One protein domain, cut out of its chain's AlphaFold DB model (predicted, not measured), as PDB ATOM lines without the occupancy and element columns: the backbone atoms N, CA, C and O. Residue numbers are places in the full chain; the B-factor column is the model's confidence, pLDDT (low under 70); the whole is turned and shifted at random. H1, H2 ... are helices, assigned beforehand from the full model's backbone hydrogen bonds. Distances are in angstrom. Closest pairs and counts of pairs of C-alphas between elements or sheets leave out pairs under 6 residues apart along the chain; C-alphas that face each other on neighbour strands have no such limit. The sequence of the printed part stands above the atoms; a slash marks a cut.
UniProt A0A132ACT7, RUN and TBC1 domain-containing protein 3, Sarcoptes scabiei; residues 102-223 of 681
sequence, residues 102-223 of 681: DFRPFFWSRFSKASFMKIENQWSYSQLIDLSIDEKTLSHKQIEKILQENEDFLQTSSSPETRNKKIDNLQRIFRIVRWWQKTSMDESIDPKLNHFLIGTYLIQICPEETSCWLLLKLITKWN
ATOM      1  N   ASP A 102     111.373 190.820 182.987       82.81
ATOM      2  CA  ASP A 102     112.520 190.506 182.124       82.81
ATOM      3  C   ASP A 102     113.592 191.604 182.117       82.81
ATOM      4  O   ASP A 102     114.743 191.349 181.769       82.81
ATOM      5  N   PHE A 103     113.213 192.834 182.465       86.38
ATOM      6  CA  PHE A 103     114.083 194.005 182.436       86.38
ATOM      7  C   PHE A 103     114.706 194.308 183.805       86.38
ATOM      8  O   PHE A 103     115.744 194.966 183.876       86.38
ATOM      9  N   ARG A 104     114.131 193.790 184.897       91.56
ATOM     10  CA  ARG A 104     114.633 194.000 186.266       91.56
ATOM     11  C   ARG A 104     116.096 193.598 186.471       91.56
ATOM     12  O   ARG A 104     116.816 194.411 187.042       91.56
ATOM     13  N   PRO A 105     116.597 192.444 185.980       90.50
ATOM     14  CA  PRO A 105     118.006 192.086 186.160       90.50
ATOM     15  C   PRO A 105     118.968 193.133 185.588       90.50
ATOM     16  O   PRO A 105     120.011 193.407 186.179       90.50
ATOM     17  N   PHE A 106     118.587 193.753 184.470       84.81
ATOM     18  CA  PHE A 106     119.344 194.830 183.848       84.81
ATOM     19  C   PHE A 106     119.229 196.133 184.654       84.81
ATOM     20  O   PHE A 106     120.238 196.668 185.121       84.81
ATOM     21  N   PHE A 107     118.006 196.622 184.889       87.44
ATOM     22  CA  PHE A 107     117.786 197.920 185.536       87.44
ATOM     23  C   PHE A 107     118.207 197.948 187.001       87.44
ATOM     24  O   PHE A 107     118.898 198.880 187.409       87.44
ATOM     25  N   TRP A 108     117.869 196.930 187.794       92.94
ATOM     26  CA  TRP A 108     118.271 196.873 189.201       92.94
ATOM     27  C   TRP A 108     119.790 196.868 189.341       92.94
ATOM     28  O   TRP A 108     120.333 197.600 190.169       92.94
ATOM     29  N   SER A 109     120.495 196.103 188.501       86.62
ATOM     30  CA  SER A 109     121.963 196.047 188.508       86.62
ATOM     31  C   SER A 109     122.598 197.401 188.179       86.62
ATOM     32  O   SER A 109     123.651 197.764 188.714       86.62
ATOM     33  N   ARG A 110     121.953 198.187 187.314       82.81
ATOM     34  CA  ARG A 110     122.454 199.497 186.900       82.81
ATOM     35  C   ARG A 110     122.112 200.596 187.902       82.81
ATOM     36  O   ARG A 110     123.010 201.336 188.297       82.81
ATOM     37  N   PHE A 111     120.871 200.651 188.384       84.88
ATOM     38  CA  PHE A 111     120.441 201.645 189.368       84.88
ATOM     39  C   PHE A 111     121.142 201.476 190.724       84.88
ATOM     40  O   PHE A 111     121.625 202.449 191.300       84.88
ATOM     41  N   SER A 112     121.307 200.234 191.192       83.25
ATOM     42  CA  SER A 112     122.076 199.937 192.413       83.25
ATOM     43  C   SER A 112     123.578 200.199 192.271       83.25
ATOM     44  O   SER A 112     124.295 200.260 193.273       83.25
ATOM     45  N   LYS A 113     124.070 200.341 191.034       81.62
ATOM     46  CA  LYS A 113     125.490 200.330 190.669       81.62
ATOM     47  C   LYS A 113     126.206 199.001 190.952       81.62
ATOM     48  O   LYS A 113     127.429 198.981 191.068       81.62
ATOM     49  N   ALA A 114     125.473 197.892 191.048       84.88
ATOM     50  CA  ALA A 114     126.058 196.554 191.156       84.88
ATOM     51  C   ALA A 114     126.864 196.170 189.902       84.88
ATOM     52  O   ALA A 114     127.909 195.538 190.005       84.88
ATOM     53  N   SER A 115     126.425 196.615 188.722       80.50
ATOM     54  CA  SER A 115     127.169 196.465 187.458       80.50
ATOM     55  C   SER A 115     128.552 197.125 187.489       80.50
ATOM     56  O   SER A 115     129.521 196.509 187.061       80.50
ATOM     57  N   PHE A 116     128.676 198.332 188.051       78.00
ATOM     58  CA  PHE A 116     129.982 198.973 188.248       78.00
ATOM     59  C   PHE A 116     130.830 198.228 189.259       78.00
ATOM     60  O   PHE A 116     131.997 197.986 188.995       78.00
ATOM     61  N   MET A 117     130.232 197.813 190.380       80.88
ATOM     62  CA  MET A 117     130.931 197.009 191.378       80.88
ATOM     63  C   MET A 117     131.498 195.732 190.750       80.88
ATOM     64  O   MET A 117     132.636 195.390 191.025       80.88
ATOM     65  N   LYS A 118     130.752 195.074 189.857       84.44
ATOM     66  CA  LYS A 118     131.242 193.919 189.095       84.44
ATOM     67  C   LYS A 118     132.463 194.256 188.224       84.44
ATOM     68  O   LYS A 118     133.367 193.435 188.144       84.44
ATOM     69  N   ILE A 119     132.472 195.413 187.557       78.00
ATOM     70  CA  ILE A 119     133.550 195.831 186.638       78.00
ATOM     71  C   ILE A 119     134.795 196.299 187.402       78.00
ATOM     72  O   ILE A 119     135.909 195.972 187.016       78.00
ATOM     73  N   GLU A 120     134.604 197.067 188.475       76.12
ATOM     74  CA  GLU A 120     135.684 197.621 189.299       76.12
ATOM     75  C   GLU A 120     136.303 196.570 190.236       76.12
ATOM     76  O   GLU A 120     137.416 196.764 190.726       76.12
ATOM     77  N   ASN A 121     135.600 195.467 190.520       78.81
ATOM     78  CA  ASN A 121     136.089 194.473 191.465       78.81
ATOM     79  C   ASN A 121     137.297 193.692 190.932       78.81
ATOM     80  O   ASN A 121     137.319 193.230 189.794       78.81
ATOM     81  N   GLN A 122     138.255 193.435 191.823       82.12
ATOM     82  CA  GLN A 122     139.477 192.684 191.517       82.12
ATOM     83  C   GLN A 122     139.207 191.211 191.181       82.12
ATOM     84  O   GLN A 122     139.982 190.587 190.458       82.12
ATOM     85  N   TRP A 123     138.118 190.646 191.712       87.25
ATOM     86  CA  TRP A 123     137.762 189.241 191.535       87.25
ATOM     87  C   TRP A 123     136.532 189.074 190.645       87.25
ATOM     88  O   TRP A 123     135.473 189.662 190.877       87.25
ATOM     89  N   SER A 124     136.649 188.188 189.663       90.25
ATOM     90  CA  SER A 124     135.506 187.690 188.900       90.25
ATOM     91  C   SER A 124     134.561 186.861 189.777       90.25
ATOM     92  O   SER A 124     134.958 186.316 190.811       90.25
ATOM     93  N   TYR A 125     133.309 186.698 189.340       92.31
ATOM     94  CA  TYR A 125     132.333 185.870 190.056       92.31
ATOM     95  C   TYR A 125     132.821 184.425 190.266       92.31
ATOM     96  O   TYR A 125     132.671 183.878 191.355       92.31
ATOM     97  N   SER A 126     133.469 183.827 189.261       92.50
ATOM     98  CA  SER A 126     134.066 182.490 189.378       92.50
ATOM     99  C   SER A 126     135.148 182.430 190.455       92.50
ATOM    100  O   SER A 126     135.133 181.521 191.276       92.50
ATOM    101  N   GLN A 127     136.028 183.431 190.523       91.81
ATOM    102  CA  GLN A 127     137.063 183.488 191.560       91.81
ATOM    103  C   GLN A 127     136.465 183.672 192.960       91.81
ATOM    104  O   GLN A 127     136.969 183.097 193.919       91.81
ATOM    105  N   LEU A 128     135.368 184.426 193.096       92.56
ATOM    106  CA  LEU A 128     134.668 184.572 194.377       92.56
ATOM    107  C   LEU A 128     134.061 183.247 194.867       92.56
ATOM    108  O   LEU A 128     134.042 182.986 196.074       92.56
ATOM    109  N   ILE A 129     133.587 182.385 193.961       93.56
ATOM    110  CA  ILE A 129     133.119 181.038 194.326       93.56
ATOM    111  C   ILE A 129     134.257 180.230 194.956       93.56
ATOM    112  O   ILE A 129     134.030 179.595 195.989       93.56
ATOM    113  N   ASP A 130     135.447 180.284 194.357       93.25
ATOM    114  CA  ASP A 130     136.622 179.538 194.812       93.25
ATOM    115  C   ASP A 130     137.149 180.082 196.144       93.25
ATOM    116  O   ASP A 130     137.370 179.325 197.086       93.25
ATOM    117  N   LEU A 131     137.270 181.406 196.267       91.06
ATOM    118  CA  LEU A 131     137.736 182.068 197.490       91.06
ATOM    119  C   LEU A 131     136.819 181.815 198.688       91.06
ATOM    120  O   LEU A 131     137.278 181.754 199.827       91.06
ATOM    121  N   SER A 132     135.521 181.665 198.435       93.19
ATOM    122  CA  SER A 132     134.525 181.458 199.481       93.19
ATOM    123  C   SER A 132     134.325 179.991 199.863       93.19
ATOM    124  O   SER A 132     133.515 179.722 200.742       93.19
ATOM    125  N   ILE A 133     135.016 179.028 199.242       90.81
ATOM    126  CA  ILE A 133     134.675 177.596 199.325       90.81
ATOM    127  C   ILE A 133     134.590 177.041 200.758       90.81
ATOM    128  O   ILE A 133     133.709 176.226 201.040       90.81
ATOM    129  N   ASP A 134     135.436 177.542 201.661       88.06
ATOM    130  CA  ASP A 134     135.528 177.105 203.059       88.06
ATOM    131  C   ASP A 134     134.491 177.765 203.986       88.06
ATOM    132  O   ASP A 134     134.346 177.383 205.154       88.06
ATOM    133  N   GLU A 135     133.745 178.761 203.499       88.62
ATOM    134  CA  GLU A 135     132.760 179.465 204.312       88.62
ATOM    135  C   GLU A 135     131.480 178.640 204.509       88.62
ATOM    136  O   GLU A 135     130.920 178.023 203.598       88.62
ATOM    137  N   LYS A 136     130.967 178.648 205.742       84.50
ATOM    138  CA  LYS A 136     129.739 177.918 206.085       84.50
ATOM    139  C   LYS A 136     128.509 178.697 205.624       84.50
ATOM    140  O   LYS A 136     128.338 179.858 205.983       84.50
ATOM    141  N   THR A 137     127.592 178.039 204.923       83.44
ATOM    142  CA  THR A 137     126.309 178.619 204.490       83.44
ATOM    143  C   THR A 137     125.118 177.872 205.099       83.44
ATOM    144  O   THR A 137     125.296 176.896 205.832       83.44
ATOM    145  N   LEU A 138     123.898 178.349 204.841       81.12
ATOM    146  CA  LEU A 138     122.673 177.681 205.274       81.12
ATOM    147  C   LEU A 138     122.565 176.279 204.661       81.12
ATOM    148  O   LEU A 138     122.872 176.050 203.487       81.12
ATOM    149  N   SER A 139     122.082 175.333 205.465       81.94
ATOM    150  CA  SER A 139     121.786 173.985 204.982       81.94
ATOM    151  C   SER A 139     120.643 174.002 203.966       81.94
ATOM    152  O   SER A 139     119.771 174.873 204.002       81.94
ATOM    153  N   HIS A 140     120.611 172.989 203.098       79.88
ATOM    154  CA  HIS A 140     119.562 172.820 202.090       79.88
ATOM    155  C   HIS A 140     118.158 172.907 202.714       79.88
ATOM    156  O   HIS A 140     117.327 173.683 202.258       79.88
ATOM    157  N   LYS A 141     117.941 172.229 203.852       78.25
ATOM    158  CA  LYS A 141     116.669 172.244 204.599       78.25
ATOM    159  C   LYS A 141     116.274 173.629 205.121       78.25
ATOM    160  O   LYS A 141     115.091 173.944 205.192       78.25
ATOM    161  N   GLN A 142     117.244 174.449 205.528       81.25
ATOM    162  CA  GLN A 142     116.976 175.806 206.021       81.25
ATOM    163  C   GLN A 142     116.568 176.741 204.881       81.25
ATOM    164  O   GLN A 142     115.627 177.510 205.042       81.25
ATOM    165  N   ILE A 143     117.236 176.642 203.729       79.56
ATOM    166  CA  ILE A 143     116.869 177.405 202.529       79.56
ATOM    167  C   ILE A 143     115.505 176.936 202.017       79.56
ATOM    168  O   ILE A 143     114.653 177.767 201.730       79.56
ATOM    169  N   GLU A 144     115.254 175.625 201.980       75.69
ATOM    170  CA  GLU A 144     113.943 175.076 201.619       75.69
ATOM    171  C   GLU A 144     112.834 175.598 202.516       75.69
ATOM    172  O   GLU A 144     111.790 175.963 201.998       75.69
ATOM    173  N   LYS A 145     113.052 175.684 203.830       77.50
ATOM    174  CA  LYS A 145     112.055 176.235 204.750       77.50
ATOM    175  C   LYS A 145     111.731 177.698 204.429       77.50
ATOM    176  O   LYS A 145     110.560 178.039 204.325       77.50
ATOM    177  N   ILE A 146     112.753 178.528 204.194       74.81
ATOM    178  CA  ILE A 146     112.564 179.932 203.784       74.81
ATOM    179  C   ILE A 146     111.793 179.998 202.460       74.81
ATOM    180  O   ILE A 146     110.905 180.822 202.303       74.81
ATOM    181  N   LEU A 147     112.098 179.119 201.505       69.62
ATOM    182  CA  LEU A 147     111.414 179.074 200.211       69.62
ATOM    183  C   LEU A 147     109.972 178.539 200.311       69.62
ATOM    184  O   LEU A 147     109.109 179.017 199.586       69.62
ATOM    185  N   GLN A 148     109.709 177.569 201.190       61.00
ATOM    186  CA  GLN A 148     108.395 176.949 201.417       61.00
ATOM    187  C   GLN A 148     107.420 177.873 202.148       61.00
ATOM    188  O   GLN A 148     106.223 177.796 201.899       61.00
ATOM    189  N   GLU A 149     107.922 178.761 203.008       59.12
ATOM    190  CA  GLU A 149     107.131 179.809 203.670       59.12
ATOM    191  C   GLU A 149     106.667 180.915 202.689       59.12
ATOM    192  O   GLU A 149     105.967 181.835 203.095       59.12
ATOM    193  N   ASN A 150     107.009 180.821 201.394       62.22
ATOM    194  CA  ASN A 150     106.572 181.732 200.332       62.22
ATOM    195  C   ASN A 150     105.729 180.966 199.279       62.22
ATOM    196  O   ASN A 150     106.290 180.317 198.391       62.22
ATOM    197  N   GLU A 151     104.389 181.038 199.363       51.81
ATOM    198  CA  GLU A 151     103.429 180.230 198.569       51.81
ATOM    199  C   GLU A 151     103.662 180.278 197.029       51.81
ATOM    200  O   GLU A 151     103.453 179.277 196.337       51.81
ATOM    201  N   ASP A 152     104.216 181.369 196.484       48.78
ATOM    202  CA  ASP A 152     104.503 181.556 195.043       48.78
ATOM    203  C   ASP A 152     105.715 180.771 194.500       48.78
ATOM    204  O   ASP A 152     105.865 180.572 193.283       48.78
ATOM    205  N   PHE A 153     106.605 180.285 195.371       49.66
ATOM    206  CA  PHE A 153     107.757 179.477 194.954       49.66
ATOM    207  C   PHE A 153     107.325 178.122 194.361       49.66
ATOM    208  O   PHE A 153     107.995 177.558 193.483       49.66
ATOM    209  N   LEU A 154     106.176 177.610 194.807       47.38
ATOM    210  CA  LEU A 154     105.621 176.328 194.379       47.38
ATOM    211  C   LEU A 154     105.024 176.387 192.966       47.38
ATOM    212  O   LEU A 154     105.069 175.383 192.259       47.38
ATOM    213  N   GLN A 155     104.540 177.551 192.520       49.00
ATOM    214  CA  GLN A 155     103.889 177.691 191.211       49.00
ATOM    215  C   GLN A 155     104.880 177.838 190.043       49.00
ATOM    216  O   GLN A 155     104.573 177.456 188.917       49.00
ATOM    217  N   THR A 156     106.094 178.345 190.295       47.16
ATOM    218  CA  THR A 156     107.106 178.619 189.249       47.16
ATOM    219  C   THR A 156     108.227 177.577 189.156       47.16
ATOM    220  O   THR A 156     109.041 177.625 188.233       47.16
ATOM    221  N   SER A 157     108.296 176.625 190.095       51.75
ATOM    222  CA  SER A 157     109.282 175.536 190.104       51.75
ATOM    223  C   SER A 157     108.626 174.206 189.725       51.75
ATOM    224  O   SER A 157     108.462 173.308 190.546       51.75
ATOM    225  N   SER A 158     108.244 174.086 188.453       55.38
ATOM    226  CA  SER A 158     107.529 172.928 187.900       55.38
ATOM    227  C   SER A 158     108.319 171.607 187.950       55.38
ATOM    228  O   SER A 158     107.713 170.550 187.784       55.38
ATOM    229  N   SER A 159     109.632 171.625 188.246       68.50
ATOM    230  CA  SER A 159     110.445 170.417 188.475       68.50
ATOM    231  C   SER A 159     111.333 170.480 189.739       68.50
ATOM    232  O   SER A 159     111.895 171.538 190.052       68.50
ATOM    233  N   PRO A 160     111.532 169.345 190.449       72.75
ATOM    234  CA  PRO A 160     112.456 169.238 191.588       72.75
ATOM    235  C   PRO A 160     113.906 169.620 191.248       72.75
ATOM    236  O   PRO A 160     114.609 170.196 192.072       72.75
ATOM    237  N   GLU A 161     114.349 169.356 190.018       76.25
ATOM    238  CA  GLU A 161     115.704 169.671 189.547       76.25
ATOM    239  C   GLU A 161     115.966 171.181 189.507       76.25
ATOM    240  O   GLU A 161     116.998 171.661 189.977       76.25
ATOM    241  N   THR A 162     114.996 171.956 189.010       75.12
ATOM    242  CA  THR A 162     115.089 173.424 188.961       75.12
ATOM    243  C   THR A 162     115.134 174.019 190.368       75.12
ATOM    244  O   THR A 162     115.826 175.010 190.613       75.12
ATOM    245  N   ARG A 163     114.407 173.403 191.306       76.00
ATOM    246  CA  ARG A 163     114.391 173.790 192.718       76.00
ATOM    247  C   ARG A 163     115.749 173.565 193.376       76.00
ATOM    248  O   ARG A 163     116.286 174.509 193.948       76.00
ATOM    249  N   ASN A 164     116.321 172.371 193.227       82.38
ATOM    250  CA  ASN A 164     117.634 172.043 193.785       82.38
ATOM    251  C   ASN A 164     118.720 172.960 193.214       82.38
ATOM    252  O   ASN A 164     119.480 173.554 193.972       82.38
ATOM    253  N   LYS A 165     118.701 173.215 191.897       85.25
ATOM    254  CA  LYS A 165     119.629 174.163 191.268       85.25
ATOM    255  C   LYS A 165     119.535 175.565 191.880       85.25
ATOM    256  O   LYS A 165     120.557 176.173 192.169       85.25
ATOM    257  N   LYS A 166     118.328 176.094 192.115       82.50
ATOM    258  CA  LYS A 166     118.161 177.406 192.772       82.50
ATOM    259  C   LYS A 166     118.699 177.414 194.206       82.50
ATOM    260  O   LYS A 166     119.261 178.423 194.623       82.50
ATOM    261  N   ILE A 167     118.545 176.318 194.944       86.19
ATOM    262  CA  ILE A 167     119.081 176.189 196.305       86.19
ATOM    263  C   ILE A 167     120.612 176.169 196.274       86.19
ATOM    264  O   ILE A 167     121.232 176.921 197.021       86.19
ATOM    265  N   ASP A 168     121.217 175.414 195.356       88.94
ATOM    266  CA  ASP A 168     122.672 175.384 195.168       88.94
ATOM    267  C   ASP A 168     123.223 176.771 194.800       88.94
ATOM    268  O   ASP A 168     124.241 177.215 195.338       88.94
ATOM    269  N   ASN A 169     122.528 177.491 193.912       91.62
ATOM    270  CA  ASN A 169     122.862 178.868 193.546       91.62
ATOM    271  C   ASN A 169     122.843 179.791 194.778       91.62
ATOM    272  O   ASN A 169     123.781 180.554 195.000       91.62
ATOM    273  N   LEU A 170     121.799 179.708 195.611       90.88
ATOM    274  CA  LEU A 170     121.691 180.494 196.845       90.88
ATOM    275  C   LEU A 170     122.792 180.150 197.846       90.88
ATOM    276  O   LEU A 170     123.365 181.049 198.459       90.88
ATOM    277  N   GLN A 171     123.130 178.868 197.990       92.19
ATOM    278  CA  GLN A 171     124.227 178.442 198.852       92.19
ATOM    279  C   GLN A 171     125.550 179.078 198.430       92.19
ATOM    280  O   GLN A 171     126.258 179.589 199.299       92.19
ATOM    281  N   ARG A 172     125.848 179.109 197.122       93.69
ATOM    282  CA  ARG A 172     127.034 179.793 196.582       93.69
ATOM    283  C   ARG A 172     127.003 181.291 196.869       93.69
ATOM    284  O   ARG A 172     127.961 181.805 197.437       93.69
ATOM    285  N   ILE A 173     125.895 181.969 196.568       94.50
ATOM    286  CA  ILE A 173     125.742 183.412 196.810       94.50
ATOM    287  C   ILE A 173     125.958 183.753 198.291       94.50
ATOM    288  O   ILE A 173     126.752 184.628 198.619       94.50
ATOM    289  N   PHE A 174     125.291 183.051 199.207       92.31
ATOM    290  CA  PHE A 174     125.405 183.324 200.643       92.31
ATOM    291  C   PHE A 174     126.788 183.017 201.199       92.31
ATOM    292  O   PHE A 174     127.254 183.695 202.113       92.31
ATOM    293  N   ARG A 175     127.462 182.018 200.632       92.62
ATOM    294  CA  ARG A 175     128.842 181.709 200.977       92.62
ATOM    295  C   ARG A 175     129.785 182.840 200.556       92.62
ATOM    296  O   ARG A 175     130.601 183.267 201.369       92.62
ATOM    297  N   ILE A 176     129.606 183.380 199.348       93.44
ATOM    298  CA  ILE A 176     130.342 184.556 198.862       93.44
ATOM    299  C   ILE A 176     130.074 185.771 199.750       93.44
ATOM    300  O   ILE A 176     131.021 186.428 200.167       93.44
ATOM    301  N   VAL A 177     128.813 186.052 200.088       90.38
ATOM    302  CA  VAL A 177     128.451 187.163 200.986       90.38
ATOM    303  C   VAL A 177     129.149 187.028 202.337       90.38
ATOM    304  O   VAL A 177     129.735 187.991 202.822       90.38
ATOM    305  N   ARG A 178     129.143 185.830 202.929       88.62
ATOM    306  CA  ARG A 178     129.796 185.579 204.216       88.62
ATOM    307  C   ARG A 178     131.311 185.756 204.144       88.62
ATOM    308  O   ARG A 178     131.891 186.370 205.036       88.62
ATOM    309  N   TRP A 179     131.937 185.231 203.091       90.44
ATOM    310  CA  TRP A 179     133.359 185.441 202.828       90.44
ATOM    311  C   TRP A 179     133.670 186.934 202.715       90.44
ATOM    312  O   TRP A 179     134.558 187.441 203.396       90.44
ATOM    313  N   TRP A 180     132.864 187.652 201.929       88.56
ATOM    314  CA  TRP A 180     133.013 189.082 201.713       88.56
ATOM    315  C   TRP A 180     132.968 189.854 203.028       88.56
ATOM    316  O   TRP A 180     133.903 190.594 203.311       88.56
ATOM    317  N   GLN A 181     131.949 189.625 203.866       84.62
ATOM    318  CA  GLN A 181     131.779 190.278 205.174       84.62
ATOM    319  C   GLN A 181     132.953 190.061 206.141       84.62
ATOM    320  O   GLN A 181     133.159 190.868 207.039       84.62
ATOM    321  N   LYS A 182     133.694 188.959 206.000       83.00
ATOM    322  CA  LYS A 182     134.825 188.621 206.873       83.00
ATOM    323  C   LYS A 182     136.146 189.206 206.378       83.00
ATOM    324  O   LYS A 182     136.997 189.554 207.190       83.00
ATOM    325  N   THR A 183     136.340 189.236 205.062       79.38
ATOM    326  CA  THR A 183     137.628 189.587 204.443       79.38
ATOM    327  C   THR A 183     137.762 191.079 204.163       79.38
ATOM    328  O   THR A 183     138.870 191.609 204.117       79.38
ATOM    329  N   SER A 184     136.647 191.775 203.983       67.06
ATOM    330  CA  SER A 184     136.651 193.226 203.834       67.06
ATOM    331  C   SER A 184     136.911 193.895 205.188       67.06
ATOM    332  O   SER A 184     136.181 193.697 206.152       67.06
ATOM    333  N   MET A 185     137.959 194.718 205.253       52.56
ATOM    334  CA  MET A 185     138.276 195.596 206.396       52.56
ATOM    335  C   MET A 185     137.346 196.826 206.453       52.56
ATOM    336  O   MET A 185     137.674 197.833 207.073       52.56
ATOM    337  N   ASP A 186     136.223 196.777 205.738       53.53
ATOM    338  CA  ASP A 186     135.339 197.910 205.518       53.53
ATOM    339  C   ASP A 186     134.280 197.961 206.627       53.53
ATOM    340  O   ASP A 186     133.341 197.161 206.654       53.53
ATOM    341  N   GLU A 187     134.434 198.914 207.551       51.19
ATOM    342  CA  GLU A 187     133.486 199.162 208.647       51.19
ATOM    343  C   GLU A 187     132.079 199.557 208.150       51.19
ATOM    344  O   GLU A 187     131.134 199.580 208.940       51.19
ATOM    345  N   SER A 188     131.908 199.844 206.850       50.38
ATOM    346  CA  SER A 188     130.619 200.202 206.242       50.38
ATOM    347  C   SER A 188     129.691 199.015 205.949       50.38
ATOM    348  O   SER A 188     128.540 199.219 205.557       50.38
ATOM    349  N   ILE A 189     130.146 197.776 206.155       59.50
ATOM    350  CA  ILE A 189     129.330 196.588 205.900       59.50
ATOM    351  C   ILE A 189     128.344 196.366 207.033       59.50
ATOM    352  O   ILE A 189     128.721 196.090 208.171       59.50
ATOM    353  N   ASP A 190     127.056 196.415 206.703       60.59
ATOM    354  CA  ASP A 190     126.005 196.290 207.702       60.59
ATOM    355  C   ASP A 190     125.601 194.821 207.921       60.59
ATOM    356  O   ASP A 190     124.973 194.199 207.052       60.59
ATOM    357  N   PRO A 191     125.902 194.237 209.098       63.41
ATOM    358  CA  PRO A 191     125.542 192.857 209.401       63.41
ATOM    359  C   PRO A 191     124.036 192.676 209.649       63.41
ATOM    360  O   PRO A 191     123.580 191.543 209.813       63.41
ATOM    361  N   LYS A 192     123.252 193.761 209.725       74.19
ATOM    362  CA  LYS A 192     121.845 193.727 210.145       74.19
ATOM    363  C   LYS A 192     120.863 193.498 208.997       74.19
ATOM    364  O   LYS A 192     119.698 193.208 209.268       74.19
ATOM    365  N   LEU A 193     121.296 193.594 207.738       85.12
ATOM    366  CA  LEU A 193     120.443 193.291 206.588       85.12
ATOM    367  C   LEU A 193     120.155 191.781 206.514       85.12
ATOM    368  O   LEU A 193     121.072 190.954 206.561       85.12
ATOM    369  N   ASN A 194     118.887 191.406 206.321       87.94
ATOM    370  CA  ASN A 194     118.470 190.017 206.127       87.94
ATOM    371  C   ASN A 194     118.763 189.554 204.688       87.94
ATOM    372  O   ASN A 194     117.870 189.286 203.882       87.94
ATOM    373  N   HIS A 195     120.054 189.474 204.371       86.94
ATOM    374  CA  HIS A 195     120.569 189.128 203.051       86.94
ATOM    375  C   HIS A 195     120.146 187.724 202.593       86.94
ATOM    376  O   HIS A 195     120.018 187.493 201.393       86.94
ATOM    377  N   PHE A 196     119.856 186.806 203.523       87.19
ATOM    378  CA  PHE A 196     119.291 185.496 203.196       87.19
ATOM    379  C   PHE A 196     117.914 185.626 202.546       87.19
ATOM    380  O   PHE A 196     117.689 185.125 201.445       87.19
ATOM    381  N   LEU A 197     117.004 186.347 203.202       86.25
ATOM    382  CA  LEU A 197     115.648 186.537 202.704       86.25
ATOM    383  C   LEU A 197     115.654 187.318 201.382       86.25
ATOM    384  O   LEU A 197     115.053 186.882 200.403       86.25
ATOM    385  N   ILE A 198     116.429 188.400 201.304       90.50
ATOM    386  CA  ILE A 198     116.552 189.213 200.084       90.50
ATOM    387  C   ILE A 198     117.123 188.390 198.922       90.50
ATOM    388  O   ILE A 198     116.565 188.403 197.824       90.50
ATOM    389  N   GLY A 199     118.187 187.614 199.158       90.25
ATOM    390  CA  GLY A 199     118.783 186.751 198.138       90.25
ATOM    391  C   GLY A 199     117.803 185.714 197.587       90.25
ATOM    392  O   GLY A 199     117.777 185.485 196.376       90.25
ATOM    393  N   THR A 200     116.937 185.147 198.439       86.75
ATOM    394  CA  THR A 200     115.907 184.189 197.993       86.75
ATOM    395  C   THR A 200     114.863 184.798 197.061       86.75
ATOM    396  O   THR A 200     114.344 184.084 196.207       86.75
ATOM    397  N   TYR A 201     114.584 186.100 197.169       87.75
ATOM    398  CA  TYR A 201     113.687 186.814 196.258       87.75
ATOM    399  C   TYR A 201     114.410 187.264 194.982       87.75
ATOM    400  O   TYR A 201     113.853 187.150 193.889       87.75
ATOM    401  N   LEU A 202     115.672 187.698 195.089       91.38
ATOM    402  CA  LEU A 202     116.486 188.089 193.932       91.38
ATOM    403  C   LEU A 202     116.662 186.936 192.938       91.38
ATOM    404  O   LEU A 202     116.412 187.132 191.749       91.38
ATOM    405  N   ILE A 203     116.975 185.721 193.409       88.94
ATOM    406  CA  ILE A 203     117.199 184.549 192.537       88.94
ATOM    407  C   ILE A 203     115.938 184.103 191.770       88.94
ATOM    408  O   ILE A 203     116.007 183.272 190.863       88.94
ATOM    409  N   GLN A 204     114.759 184.614 192.141       83.06
ATOM    410  CA  GLN A 204     113.515 184.326 191.425       83.06
ATOM    411  C   GLN A 204     113.360 185.144 190.143       83.06
ATOM    412  O   GLN A 204     112.577 184.742 189.283       83.06
ATOM    413  N   ILE A 205     114.049 186.282 190.027       86.00
ATOM    414  CA  ILE A 205     114.001 187.152 188.842       86.00
ATOM    415  C   ILE A 205     115.362 187.219 188.158       86.00
ATOM    416  O   ILE A 205     115.456 187.186 186.933       86.00
ATOM    417  N   CYS A 206     116.418 187.357 188.950       90.31
ATOM    418  CA  CYS A 206     117.755 187.630 188.469       90.31
ATOM    419  C   CYS A 206     118.552 186.333 188.278       90.31
ATOM    420  O   CYS A 206     118.393 185.381 189.048       90.31
ATOM    421  N   PRO A 207     119.469 186.298 187.293       91.94
ATOM    422  CA  PRO A 207     120.500 185.269 187.220       91.94
ATOM    423  C   PRO A 207     121.320 185.190 188.514       91.94
ATOM    424  O   PRO A 207     121.385 186.151 189.285       91.94
ATOM    425  N   GLU A 208     121.976 184.049 188.740       93.94
ATOM    426  CA  GLU A 208     122.782 183.792 189.942       93.94
ATOM    427  C   GLU A 208     123.839 184.878 190.177       93.94
ATOM    428  O   GLU A 208     123.862 185.502 191.236       93.94
ATOM    429  N   GLU A 209     124.663 185.155 189.167       94.12
ATOM    430  CA  GLU A 209     125.724 186.153 189.274       94.12
ATOM    431  C   GLU A 209     125.162 187.558 189.541       94.12
ATOM    432  O   GLU A 209     125.625 188.254 190.443       94.12
ATOM    433  N   THR A 210     124.126 187.975 188.804       93.12
ATOM    434  CA  THR A 210     123.470 189.277 189.009       93.12
ATOM    435  C   THR A 210     122.899 189.398 190.421       93.12
ATOM    436  O   THR A 210     123.047 190.440 191.057       93.12
ATOM    437  N   SER A 211     122.286 188.326 190.930       95.44
ATOM    438  CA  SER A 211     121.758 188.268 192.297       95.44
ATOM    439  C   SER A 211     122.872 188.423 193.331       95.44
ATOM    440  O   SER A 211     122.684 189.136 194.315       95.44
ATOM    441  N   CYS A 212     124.037 187.808 193.095       95.75
ATOM    442  CA  CYS A 212     125.209 187.949 193.955       95.75
ATOM    443  C   CYS A 212     125.674 189.406 194.035       95.75
ATOM    444  O   CYS A 212     125.748 189.969 195.124       95.75
ATOM    445  N   TRP A 213     125.922 190.042 192.887       93.94
ATOM    446  CA  TRP A 213     126.401 191.427 192.843       93.94
ATOM    447  C   TRP A 213     125.402 192.420 193.427       93.94
ATOM    448  O   TRP A 213     125.803 193.334 194.144       93.94
ATOM    449  N   LEU A 214     124.105 192.232 193.168       93.94
ATOM    450  CA  LEU A 214     123.057 193.033 193.799       93.94
ATOM    451  C   LEU A 214     123.104 192.906 195.322       93.94
ATOM    452  O   LEU A 214     123.069 193.914 196.021       93.94
ATOM    453  N   LEU A 215     123.230 191.684 195.838       93.06
ATOM    454  CA  LEU A 215     123.263 191.439 197.275       93.06
ATOM    455  C   LEU A 215     124.534 191.998 197.931       93.06
ATOM    456  O   LEU A 215     124.440 192.644 198.972       93.06
ATOM    457  N   LEU A 216     125.700 191.829 197.297       91.00
ATOM    458  CA  LEU A 216     126.959 192.448 197.729       91.00
ATOM    459  C   LEU A 216     126.866 193.979 197.731       91.00
ATOM    460  O   LEU A 216     127.358 194.645 198.644       91.00
ATOM    461  N   LYS A 217     126.186 194.559 196.739       88.31
ATOM    462  CA  LYS A 217     125.993 196.006 196.681       88.31
ATOM    463  C   LYS A 217     125.070 196.520 197.783       88.31
ATOM    464  O   LYS A 217     125.318 197.588 198.340       88.31
ATOM    465  N   LEU A 218     124.028 195.759 198.108       88.44
ATOM    466  CA  LEU A 218     123.117 196.079 199.203       88.44
ATOM    467  C   LEU A 218     123.838 196.062 200.553       88.44
ATOM    468  O   LEU A 218     123.670 196.996 201.317       88.44
ATOM    469  N   ILE A 219     124.672 195.060 200.845       85.12
ATOM    470  CA  ILE A 219     125.340 194.969 202.159       85.12
ATOM    471  C   ILE A 219     126.484 195.980 202.353       85.12
ATOM    472  O   ILE A 219     126.822 196.275 203.492       85.12
ATOM    473  N   THR A 220     127.085 196.494 201.273       78.00
ATOM    474  CA  THR A 220     128.256 197.397 201.334       78.00
ATOM    475  C   THR A 220     127.901 198.875 201.457       78.00
ATOM    476  O   THR A 220     128.703 199.655 201.943       78.00
ATOM    477  N   LYS A 221     126.723 199.305 200.985       66.56
ATOM    478  CA  LYS A 221     126.333 200.732 200.971       66.56
ATOM    479  C   LYS A 221     125.144 201.047 201.882       66.56
ATOM    480  O   LYS A 221     124.559 202.129 201.803       66.56
ATOM    481  N   TRP A 222     124.728 200.089 202.698       69.12
ATOM    482  CA  TRP A 222     123.550 200.212 203.543       69.12
ATOM    483  C   TRP A 222     123.959 200.488 204.978       69.12
ATOM    484  O   TRP A 222     124.683 199.693 205.547       69.12
ATOM    485  N   ASN A 223     123.463 201.571 205.577       76.06
ATOM    486  CA  ASN A 223     123.597 201.812 207.011       76.06
ATOM    487  C   ASN A 223     122.205 201.883 207.643       76.06
ATOM    488  O   ASN A 223     121.545 202.927 207.655       76.06
TER     489      ASN A 223
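AT A GLANCE: This is residues 102 to 223 of the 681 residues of the protein "RUN and TBC1 domain-containing protein 3" of Sarcoptes scabiei (UniProt A0A132ACT7). The long helix H6 and the helix H8 run the same way through the middle of a helical body, and H7 folds back beside them to complete a three-helix core. H1 and H2 pack on H8, H3 and H4 cross H6, and little H5 lies at one end of the long axis. The printed part has 122 residues with eight named helices, H1 to H8 in order, and no named strand: the class is all helix. It is compact, with a radius of gyration of the C-alphas of 14.2 A and spans of 40 by 33 by 27 A.

IN THESE COORDINATES: H1, residues 104 to 111, begins at C-alpha 104 (114.633, 194.000, 186.266). H2 is residues 114 to 120, H3 125 to 131, H4 140 to 148 and H5 153 to 156. H6, residues 160 to 183, measures 34.8 A. H7 is residues 195 to 202. H8, residues 208 to 220, measures 18.6 A and ends at C-alpha 220 (128.256, 197.397, 201.334).

HOW THE PARTS SIT: H6 and H8 are the hubs, touching four helices each. They touch at a shallow tilt of 33 degrees, only just short of steep; their closest C-alphas, Ile 173 and Cys 212, are 5.4 A apart. H7 forms helical hairpins with H6 (closest C-alphas Leu 170 and Thr 200, 7.0 A) and H8 (Leu 202 and Ser 211, 5.5 A). H8 touches H1 (Ser 109 and Leu 214, 6.2 A) and H2 (Ala 114 and Leu 214, 5.3 A). H6 touches H3 (Leu 128 and Ile 176, 6.2 A) and H4 (His 140 and Ile 167, 6.7 A). H5 touches no helix. Every O i to N i+4 pair is within hydrogen-bond range in H2, H3, H4, H6, H7 and H8, against 3 of 4 in H1; H5 is too short for one.

THE WHOLE: The C-alphas of Ser 158 and Met 185 are the two farthest apart, 42.4 A. The printed part has no cut. The link from H6 to H7 is long. Residues 147 to 159, 184 to 191 and 221 to 222 have pLDDT under 70.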